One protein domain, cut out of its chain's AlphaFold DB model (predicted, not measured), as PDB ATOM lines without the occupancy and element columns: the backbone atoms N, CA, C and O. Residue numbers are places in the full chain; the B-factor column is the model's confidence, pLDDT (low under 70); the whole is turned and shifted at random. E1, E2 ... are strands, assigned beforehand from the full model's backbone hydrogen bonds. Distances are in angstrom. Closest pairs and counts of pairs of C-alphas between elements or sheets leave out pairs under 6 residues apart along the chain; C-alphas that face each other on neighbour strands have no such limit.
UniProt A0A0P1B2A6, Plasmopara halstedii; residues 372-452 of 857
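This is residues 372 to 452 of the 857 residues of a protein of Plasmopara halstedii (UniProt A0A0P1B2A6). With little regular structure, this is a narrow, strongly twisted sheet of three strands, E1, E2 and E3, with long loops, residues 394 to 418 and 439 to 452, gathered mostly towards the end where E2 begins. The 81 printed residues, 24 in named strands, have no named helix; the class is all strand. Order E1, E2, E3 is a meander, each strand the antiparallel neighbour of the one before. The whole is compact, radius of gyration of the C-alphas 12.6 A, spanning 34 by 24 by 21 A.

E1, residues 385 to 393, starts at C-alpha (111.807, 261.577, 279.688), measures 21.9 A and bends by 57 degrees at 388. E2, residues 419 to 426, measures 22.9 A. E3, residues 432 to 438, measures 17.2 A, ending at (103.529, 253.615, 295.102).

Hairpin E1 and E2 stands at 157 degrees, with N 388 and O 423 2.8 A apart. Hairpin E2 and E3 stands at 152 degrees, with N 433 and O 424 2.8 A apart. Residues 414 to 415 pair antiparallel with 448 to 449.

The farthest C-alphas, Thr 429 and His 446, are 36.1 A apart. The link E1 to E2 is long. The printed part has no cut, and no printed residue is under pLDDT 70.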
ATOM      1  N   ASP A 372     100.671 264.412 287.366       93.56
ATOM      2  CA  ASP A 372     100.472 262.967 287.177       93.56
ATOM      3  C   ASP A 372     100.470 262.631 285.680       93.56
ATOM      4  O   ASP A 372      99.574 263.058 284.945       93.56
ATOM      5  N   ILE A 373     101.441 261.834 285.223       93.38
ATOM      6  CA  ILE A 373     101.576 261.480 283.803       93.38
ATOM      7  C   ILE A 373     100.359 260.720 283.248       93.38
ATOM      8  O   ILE A 373     100.079 260.794 282.050       93.38
ATOM      9  N   ARG A 374      99.622 259.997 284.105       90.62
ATOM     10  CA  ARG A 374      98.437 259.198 283.748       90.62
ATOM     11  C   ARG A 374      97.222 260.076 283.462       90.62
ATOM     12  O   ARG A 374      96.384 259.707 282.647       90.62
ATOM     13  N   LEU A 375      97.135 261.227 284.133       92.25
ATOM     14  CA  LEU A 375      95.997 262.151 284.062       92.25
ATOM     15  C   LEU A 375      96.256 263.328 283.112       92.25
ATOM     16  O   LEU A 375      95.322 263.831 282.487       92.25
ATOM     17  N   HIS A 376      97.511 263.766 282.999       93.81
ATOM     18  CA  HIS A 376      97.916 264.873 282.139       93.81
ATOM     19  C   HIS A 376      97.591 264.608 280.654       93.81
ATOM     20  O   HIS A 376      97.764 263.500 280.136       93.81
ATOM     21  N   GLN A 377      97.166 265.666 279.955       92.19
ATOM     22  CA  GLN A 377      96.821 265.652 278.535       92.19
ATOM     23  C   GLN A 377      97.746 266.583 277.732       92.19
ATOM     24  O   GLN A 377      97.978 267.706 278.173       92.19
ATOM     25  N   PRO A 378      98.210 266.174 276.533       91.44
ATOM     26  CA  PRO A 378      97.840 264.949 275.827       91.44
ATOM     27  C   PRO A 378      98.553 263.690 276.354       91.44
ATOM     28  O   PRO A 378      99.753 263.694 276.662       91.44
ATOM     29  N   ARG A 379      97.817 262.572 276.360       92.31
ATOM     30  CA  ARG A 379      98.348 261.210 276.560       92.31
ATOM     31  C   ARG A 379      99.180 260.769 275.339       92.31
ATOM     32  O   ARG A 379      98.732 259.972 274.520       92.31
ATOM     33  N   LYS A 380     100.391 261.327 275.211       94.00
ATOM     34  CA  LYS A 380     101.417 260.972 274.209       94.00
ATOM     35  C   LYS A 380     102.554 260.151 274.826       94.00
ATOM     36  O   LYS A 380     102.912 260.375 275.983       94.00
ATOM     37  N   ILE A 381     103.159 259.273 274.020       95.62
ATOM     38  CA  ILE A 381     104.498 258.720 274.283       95.62
ATOM     39  C   ILE A 381     105.498 259.890 274.307       95.62
ATOM     40  O   ILE A 381     105.381 260.828 273.513       95.62
ATOM     41  N   ARG A 382     106.456 259.855 275.235       95.31
ATOM     42  CA  ARG A 382     107.441 260.916 275.485       95.31
ATOM     43  C   ARG A 382     108.852 260.353 275.392       95.31
ATOM     44  O   ARG A 382     109.286 259.597 276.257       95.31
ATOM     45  N   ASN A 383     109.565 260.736 274.334       94.00
ATOM     46  CA  ASN A 383     110.868 260.164 273.976       94.00
ATOM     47  C   ASN A 383     112.045 260.778 274.754       94.00
ATOM     48  O   ASN A 383     113.150 260.246 274.711       94.00
ATOM     49  N   ARG A 384     111.822 261.907 275.439       96.44
ATOM     50  CA  ARG A 384     112.837 262.669 276.182       96.44
ATOM     51  C   ARG A 384     112.520 262.779 277.676       96.44
ATOM     52  O   ARG A 384     112.782 263.799 278.306       96.44
ATOM     53  N   LEU A 385     111.955 261.711 278.242       97.12
ATOM     54  CA  LEU A 385     111.807 261.577 279.688       97.12
ATOM     55  C   LEU A 385     113.153 261.250 280.337       97.12
ATOM     56  O   LEU A 385     113.756 260.211 280.069       97.12
ATOM     57  N   LYS A 386     113.585 262.119 281.243       97.19
ATOM     58  CA  LYS A 386     114.808 261.996 282.030       97.19
ATOM     59  C   LYS A 386     114.458 261.798 283.493       97.19
ATOM     60  O   LYS A 386     113.735 262.604 284.068       97.19
ATOM     61  N   CYS A 387     114.964 260.735 284.108       97.62
ATOM     62  CA  CYS A 387     114.764 260.527 285.539       97.62
ATOM     63  C   CYS A 387     115.447 261.637 286.363       97.62
ATOM     64  O   CYS A 387     116.574 262.031 286.065       97.62
ATOM     65  N   MET A 388     114.751 262.103 287.403       96.06
ATOM     66  CA  MET A 388     115.214 263.097 288.378       96.06
ATOM     67  C   MET A 388     115.429 262.512 289.785       96.06
ATOM     68  O   MET A 388     116.100 263.140 290.602       96.06
ATOM     69  N   GLY A 389     114.855 261.342 290.088       96.56
ATOM     70  CA  GLY A 389     115.074 260.595 291.334       96.56
ATOM     71  C   GLY A 389     113.809 259.931 291.887       96.56
ATOM     72  O   GLY A 389     112.711 260.113 291.363       96.56
ATOM     73  N   TRP A 390     113.970 259.169 292.965       97.31
ATOM     74  CA  TRP A 390     112.887 258.744 293.850       97.31
ATOM     75  C   TRP A 390     112.527 259.880 294.811       97.31
ATOM     76  O   TRP A 390     113.410 260.477 295.432       97.31
ATOM     77  N   ARG A 391     111.229 260.144 294.955       95.88
ATOM     78  CA  ARG A 391     110.645 261.093 295.905       95.88
ATOM     79  C   ARG A 391     109.830 260.309 296.920       95.88
ATOM     80  O   ARG A 391     108.773 259.778 296.581       95.88
ATOM     81  N   GLN A 392     110.326 260.218 298.150       96.12
ATOM     82  CA  GLN A 392     109.660 259.479 299.220       96.12
ATOM     83  C   GLN A 392     108.479 260.292 299.770       96.12
ATOM     84  O   GLN A 392     108.591 261.504 299.987       96.12
ATOM     85  N   THR A 393     107.368 259.615 300.065       95.19
ATOM     86  CA  THR A 393     106.230 260.178 300.803       95.19
ATOM     87  C   THR A 393     105.836 259.291 301.980       95.19
ATOM     88  O   THR A 393     105.966 258.068 301.935       95.19
ATOM     89  N   GLY A 394     105.324 259.904 303.042       93.38
ATOM     90  CA  GLY A 394     104.836 259.212 304.229       93.38
ATOM     91  C   GLY A 394     103.394 258.709 304.110       93.38
ATOM     92  O   GLY A 394     102.716 258.863 303.093       93.38
ATOM     93  N   GLN A 395     102.903 258.134 305.212       93.88
ATOM     94  CA  GLN A 395     101.511 257.684 305.404       93.88
ATOM     95  C   GLN A 395     101.005 256.608 304.419       93.88
ATOM     96  O   GLN A 395      99.805 256.364 304.355       93.88
ATOM     97  N   CYS A 396     101.896 255.928 303.686       95.25
ATOM     98  CA  CYS A 396     101.549 254.939 302.657       95.25
ATOM     99  C   CYS A 396     100.766 255.495 301.455       95.25
ATOM    100  O   CYS A 396     100.150 254.719 300.730       95.25
ATOM    101  N   ILE A 397     100.837 256.808 301.201       93.25
ATOM    102  CA  ILE A 397     100.124 257.498 300.117       93.25
ATOM    103  C   ILE A 397     101.144 258.072 299.128       93.25
ATOM    104  O   ILE A 397     101.965 258.907 299.507       93.25
ATOM    105  N   SER A 398     101.079 257.679 297.852       91.56
ATOM    106  CA  SER A 398     102.023 258.131 296.803       91.56
ATOM    107  C   SER A 398     102.137 259.655 296.617       91.56
ATOM    108  O   SER A 398     103.182 260.143 296.199       91.56
ATOM    109  N   ASN A 399     101.093 260.422 296.945       87.50
ATOM    110  CA  ASN A 399     101.086 261.891 296.967       87.50
ATOM    111  C   ASN A 399     100.931 262.476 298.388       87.50
ATOM    112  O   ASN A 399     100.413 263.581 298.549       87.50
ATOM    113  N   GLY A 400     101.331 261.719 299.414       89.25
ATOM    114  CA  GLY A 400     101.350 262.154 300.810       89.25
ATOM    115  C   GLY A 400     102.454 263.174 301.115       89.25
ATOM    116  O   GLY A 400     103.176 263.633 300.230       89.25
ATOM    117  N   GLN A 401     102.610 263.517 302.395       88.94
ATOM    118  CA  GLN A 401     103.675 264.414 302.857       88.94
ATOM    119  C   GLN A 401     105.055 263.863 302.460       88.94
ATOM    120  O   GLN A 401     105.349 262.699 302.723       88.94
ATOM    121  N   ARG A 402     105.902 264.691 301.834       90.06
ATOM    122  CA  ARG A 402     107.263 264.307 301.420       90.06
ATOM    123  C   ARG A 402     108.154 263.972 302.612       90.06
ATOM    124  O   ARG A 402     108.054 264.592 303.670       90.06
ATOM    125  N   GLU A 403     109.105 263.068 302.391       92.12
ATOM    126  CA  GLU A 403     110.142 262.698 303.360       92.12
ATOM    127  C   GLU A 403     111.551 262.879 302.741       92.12
ATOM    128  O   GLU A 403     112.252 261.889 302.530       92.12
ATOM    129  N   PRO A 404     112.029 264.115 302.455       89.50
ATOM    130  CA  PRO A 404     113.202 264.346 301.588       89.50
ATOM    131  C   PRO A 404     114.535 263.753 302.077       89.50
ATOM    132  O   PRO A 404     115.505 263.699 301.331       89.50
ATOM    133  N   LYS A 405     114.600 263.294 303.334       89.94
ATOM    134  CA  LYS A 405     115.748 262.567 303.911       89.94
ATOM    135  C   LYS A 405     115.869 261.119 303.405       89.94
ATOM    136  O   LYS A 405     116.874 260.473 303.690       89.94
ATOM    137  N   SER A 406     114.851 260.642 302.693       94.62
ATOM    138  CA  SER A 406     114.709 259.291 302.139       94.62
ATOM    139  C   SER A 406     114.500 259.303 300.613       94.62
ATOM    140  O   SER A 406     114.215 258.262 300.022       94.62
ATOM    141  N   ASP A 407     114.622 260.470 299.973       94.75
ATOM    142  CA  ASP A 407     114.736 260.584 298.517       94.75
ATOM    143  C   ASP A 407     116.031 259.906 298.033       94.75
ATOM    144  O   ASP A 407     117.029 259.862 298.757       94.75
ATOM    145  N   LEU A 408     116.024 259.382 296.804       97.31
ATOM    146  CA  LEU A 408     117.152 258.631 296.239       97.31
ATOM    147  C   LEU A 408     117.432 259.031 294.787       97.31
ATOM    148  O   LEU A 408     116.532 259.402 294.032       97.31
ATOM    149  N   GLU A 409     118.686 258.900 294.369       97.31
ATOM    150  CA  GLU A 409     119.111 259.091 292.981       97.31
ATOM    151  C   GLU A 409     118.561 257.997 292.053       97.31
ATOM    152  O   GLU A 409     118.285 256.874 292.471       97.31
ATOM    153  N   CYS A 410     118.454 258.286 290.755       97.44
ATOM    154  CA  CYS A 410     117.835 257.383 289.772       97.44
ATOM    155  C   CYS A 410     118.414 255.959 289.729       97.44
ATOM    156  O   CYS A 410     117.691 255.009 289.432       97.44
ATOM    157  N   THR A 411     119.709 255.805 290.004       96.81
ATOM    158  CA  THR A 411     120.416 254.514 290.018       96.81
ATOM    159  C   THR A 411     120.426 253.835 291.389       96.81
ATOM    160  O   THR A 411     120.784 252.660 291.470       96.81
ATOM    161  N   GLN A 412     120.039 254.534 292.458       97.19
ATOM    162  CA  GLN A 412     119.958 253.965 293.801       97.19
ATOM    163  C   GLN A 412     118.731 253.060 293.937       97.19
ATOM    164  O   GLN A 412     117.695 253.264 293.305       97.19
ATOM    165  N   ILE A 413     118.876 252.026 294.763       96.06
ATOM    166  CA  ILE A 413     117.873 250.980 294.935       96.06
ATOM    167  C   ILE A 413     116.977 251.315 296.129       96.06
ATOM    168  O   ILE A 413     117.464 251.506 297.242       96.06
ATOM    169  N   THR A 414     115.670 251.319 295.885       93.56
ATOM    170  CA  THR A 414     114.610 251.297 296.896       93.56
ATOM    171  C   THR A 414     113.945 249.911 296.935       93.56
ATOM    172  O   THR A 414     114.262 249.024 296.136       93.56
ATOM    173  N   GLN A 415     113.033 249.705 297.880       93.94
ATOM    174  CA  GLN A 415     112.311 248.452 298.114       93.94
ATOM    175  C   GLN A 415     110.799 248.697 298.141       93.94
ATOM    176  O   GLN A 415     110.360 249.808 298.423       93.94
ATOM    177  N   GLY A 416     109.987 247.668 297.889       94.62
ATOM    178  CA  GLY A 416     108.547 247.729 298.162       94.62
ATOM    179  C   GLY A 416     108.235 247.902 299.658       94.62
ATOM    180  O   GLY A 416     109.121 247.816 300.509       94.62
ATOM    181  N   GLY A 417     106.965 248.113 300.013       95.12
ATOM    182  CA  GLY A 417     106.584 248.436 301.398       95.12
ATOM    183  C   GLY A 417     106.710 249.919 301.774       95.12
ATOM    184  O   GLY A 417     106.527 250.253 302.943       95.12
ATOM    185  N   VAL A 418     107.012 250.801 300.814       95.25
ATOM    186  CA  VAL A 418     107.143 252.262 300.989       95.25
ATOM    187  C   VAL A 418     106.176 253.017 300.072       95.25
ATOM    188  O   VAL A 418     105.677 252.449 299.099       95.25
ATOM    189  N   SER A 419     105.941 254.300 300.350       96.94
ATOM    190  CA  SER A 419     105.197 255.208 299.469       96.94
ATOM    191  C   SER A 419     106.076 256.297 298.859       96.94
ATOM    192  O   SER A 419     107.065 256.728 299.450       96.94
ATOM    193  N   GLY A 420     105.711 256.726 297.653       96.50
ATOM    194  CA  GLY A 420     106.425 257.765 296.915       96.50
ATOM    195  C   GLY A 420     106.221 257.649 295.411       96.50
ATOM    196  O   GLY A 420     105.282 256.995 294.946       96.50
ATOM    197  N   TYR A 421     107.107 258.277 294.644       97.12
ATOM    198  CA  TYR A 421     107.109 258.211 293.183       97.12
ATOM    199  C   TYR A 421     108.502 258.403 292.583       97.12
ATOM    200  O   TYR A 421     109.366 259.067 293.154       97.12
ATOM    201  N   CYS A 422     108.701 257.881 291.377       97.50
ATOM    202  CA  CYS A 422     109.802 258.292 290.518       97.50
ATOM    203  C   CYS A 422     109.443 259.603 289.810       97.50
ATOM    204  O   CYS A 422     108.444 259.697 289.095       97.50
ATOM    205  N   GLU A 423     110.262 260.627 290.005       96.62
ATOM    206  CA  GLU A 423     110.140 261.907 289.319       96.62
ATOM    207  C   GLU A 423     110.907 261.863 287.993       96.62
ATOM    208  O   GLU A 423     112.065 261.434 287.949       96.62
ATOM    209  N   VAL A 424     110.280 262.327 286.913       97.38
ATOM    210  CA  VAL A 424     110.921 262.494 285.601       97.38
ATOM    211  C   VAL A 424     110.665 263.896 285.047       97.38
ATOM    212  O   VAL A 424     109.628 264.495 285.318       97.38
ATOM    213  N   LEU A 425     111.603 264.410 284.259       96.81
ATOM    214  CA  LEU A 425     111.510 265.651 283.492       96.81
ATOM    215  C   LEU A 425     111.309 265.308 282.011       96.81
ATOM    216  O   LEU A 425     112.057 264.490 281.480       96.81
ATOM    217  N   ASP A 426     110.344 265.931 281.339       97.00
ATOM    218  CA  ASP A 426     110.249 265.905 279.874       97.00
ATOM    219  C   ASP A 426     111.140 267.019 279.297       97.00
ATOM    220  O   ASP A 426     110.813 268.202 279.396       97.00
ATOM    221  N   GLU A 427     112.291 266.669 278.707       97.06
ATOM    222  CA  GLU A 427     113.228 267.657 278.144       97.06
ATOM    223  C   GLU A 427     112.710 268.328 276.846       97.06
ATOM    224  O   GLU A 427     113.396 269.189 276.296       97.06
ATOM    225  N   GLU A 428     111.519 267.969 276.337       94.81
ATOM    226  CA  GLU A 428     110.834 268.716 275.262       94.81
ATOM    227  C   GLU A 428     109.980 269.874 275.793       94.81
ATOM    228  O   GLU A 428     109.912 270.919 275.145       94.81
ATOM    229  N   THR A 429     109.307 269.697 276.936       94.44
ATOM    230  CA  THR A 429     108.330 270.670 277.468       94.44
ATOM    231  C   THR A 429     108.802 271.391 278.729       94.44
ATOM    232  O   THR A 429     108.279 272.456 279.051       94.44
ATOM    233  N   GLY A 430     109.789 270.839 279.441       94.31
ATOM    234  CA  GLY A 430     110.221 271.305 280.760       94.31
ATOM    235  C   GLY A 430     109.315 270.847 281.911       94.31
ATOM    236  O   GLY A 430     109.557 271.226 283.055       94.31
ATOM    237  N   GLU A 431     108.285 270.043 281.635       95.19
ATOM    238  CA  GLU A 431     107.323 269.570 282.634       95.19
ATOM    239  C   GLU A 431     107.901 268.447 283.507       95.19
ATOM    240  O   GLU A 431     108.568 267.530 283.019       95.19
ATOM    241  N   LEU A 432     107.591 268.488 284.806       95.50
ATOM    242  CA  LEU A 432     107.912 267.427 285.760       95.50
ATOM    243  C   LEU A 432     106.711 266.491 285.942       95.50
ATOM    244  O   LEU A 432     105.577 266.938 286.113       95.50
ATOM    245  N   PHE A 433     106.971 265.184 285.953       96.94
ATOM    246  CA  PHE A 433     105.957 264.135 286.020       96.94
ATOM    247  C   PHE A 433     106.226 263.115 287.133       96.94
ATOM    248  O   PHE A 433     107.358 262.680 287.349       96.94
ATOM    249  N   ARG A 434     105.147 262.677 287.792       96.25
ATOM    250  CA  ARG A 434     105.108 261.556 288.741       96.25
ATOM    251  C   ARG A 434     104.828 260.257 287.997       96.25
ATOM    252  O   ARG A 434     103.747 260.071 287.434       96.25
ATOM    253  N   VAL A 435     105.791 259.347 288.043       96.19
ATOM    254  CA  VAL A 435     105.749 258.005 287.456       96.19
ATOM    255  C   VAL A 435     106.025 256.989 288.560       96.19
ATOM    256  O   VAL A 435     106.610 257.337 289.580       96.19
ATOM    257  N   MET A 436     105.611 255.734 288.382       96.31
ATOM    258  CA  MET A 436     105.772 254.677 289.385       96.31
ATOM    259  C   MET A 436     105.285 255.134 290.774       96.31
ATOM    260  O   MET A 436     106.060 255.196 291.723       96.31
ATOM    261  N   GLN A 437     104.016 255.538 290.870       96.44
ATOM    262  CA  GLN A 437     103.439 256.055 292.113       96.44
ATOM    263  C   GLN A 437     103.074 254.879 293.028       96.44
ATOM    264  O   GLN A 437     102.174 254.109 292.695       96.44
ATOM    265  N   LEU A 438     103.761 254.713 294.159       95.81
ATOM    266  CA  LEU A 438     103.529 253.615 295.102       95.81
ATOM    267  C   LEU A 438     102.775 254.081 296.351       95.81
ATOM    268  O   LEU A 438     103.156 255.061 296.995       95.81
ATOM    269  N   ASN A 439     101.787 253.286 296.746       96.19
ATOM    270  CA  ASN A 439     101.422 253.088 298.145       96.19
ATOM    271  C   ASN A 439     102.267 251.923 298.707       96.19
ATOM    272  O   ASN A 439     102.810 251.122 297.942       96.19
ATOM    273  N   CYS A 440     102.332 251.758 300.034       95.38
ATOM    274  CA  CYS A 440     103.125 250.684 300.664       95.38
ATOM    275  C   CYS A 440     102.767 249.260 300.183       95.38
ATOM    276  O   CYS A 440     103.586 248.350 300.277       95.38
ATOM    277  N   SER A 441     101.552 249.054 299.674       95.00
ATOM    278  CA  SER A 441     101.039 247.790 299.133       95.00
ATOM    279  C   SER A 441     101.312 247.588 297.633       95.00
ATOM    280  O   SER A 441     101.209 246.462 297.144       95.00
ATOM    281  N   SER A 442     101.645 248.647 296.881       96.19
ATOM    282  CA  SER A 442     101.699 248.630 295.410       96.19
ATOM    283  C   SER A 442     102.787 247.716 294.844       96.19
ATOM    284  O   SER A 442     102.627 247.159 293.755       96.19
ATOM    285  N   VAL A 443     103.889 247.562 295.583       95.38
ATOM    286  CA  VAL A 443     105.025 246.682 295.283       95.38
ATOM    287  C   VAL A 443     105.449 245.987 296.575       95.38
ATOM    288  O   VAL A 443     105.537 246.607 297.634       95.38
ATOM    289  N   ARG A 444     105.717 244.683 296.486       93.62
ATOM    290  CA  ARG A 444     105.959 243.801 297.636       93.62
ATOM    291  C   ARG A 444     107.267 244.112 298.361       93.62
ATOM    292  O   ARG A 444     108.287 244.330 297.722       93.62
ATOM    293  N   ASN A 445     107.272 243.993 299.688       93.38
ATOM    294  CA  ASN A 445     108.374 244.398 300.579       93.38
ATOM    295  C   ASN A 445     109.743 243.726 300.329       93.38
ATOM    296  O   ASN A 445     110.735 244.147 300.911       93.38
ATOM    297  N   HIS A 446     109.808 242.662 299.521       93.50
ATOM    298  CA  HIS A 446     111.055 241.982 299.138       93.50
ATOM    299  C   HIS A 446     111.504 242.283 297.697       93.50
ATOM    300  O   HIS A 446     112.575 241.840 297.289       93.50
ATOM    301  N   VAL A 447     110.686 242.995 296.919       95.50
ATOM    302  CA  VAL A 447     111.031 243.478 295.580       95.50
ATOM    303  C   VAL A 447     111.867 244.740 295.735       95.50
ATOM    304  O   VAL A 447     111.525 245.622 296.523       95.50
ATOM    305  N   VAL A 448     112.941 244.828 294.958       95.50
ATOM    306  CA  VAL A 448     113.853 245.972 294.926       95.50
ATOM    307  C   VAL A 448     113.883 246.577 293.528       95.50
ATOM    308  O   VAL A 448     113.889 245.854 292.533       95.50
ATOM    309  N   PHE A 449     113.875 247.905 293.439       95.50
ATOM    310  CA  PHE A 449     113.799 248.629 292.169       95.50
ATOM    311  C   PHE A 449     114.512 249.985 292.244       95.50
ATOM    312  O   PHE A 449     114.941 250.415 293.310       95.50
ATOM    313  N   SER A 450     114.658 250.657 291.105       96.31
ATOM    314  CA  SER A 450     115.223 252.006 291.009       96.31
ATOM    315  C   SER A 450     114.510 252.800 289.915       96.31
ATOM    316  O   SER A 450     113.886 252.221 289.022       96.31
ATOM    317  N   CYS A 451     114.602 254.129 289.960       97.44
ATOM    318  CA  CYS A 451     113.914 255.002 289.005       97.44
ATOM    319  C   CYS A 451     114.602 255.105 287.629       97.44
ATOM    320  O   CYS A 451     114.095 255.793 286.744       97.44
ATOM    321  N   ALA A 452     115.721 254.406 287.410       95.81
ATOM    322  CA  ALA A 452     116.478 254.411 286.156       95.81
ATOM    323  C   ALA A 452     115.634 254.036 284.919       95.81
ATOM    324  O   ALA A 452     115.875 254.553 283.833       95.81
TER     325      ALA A 452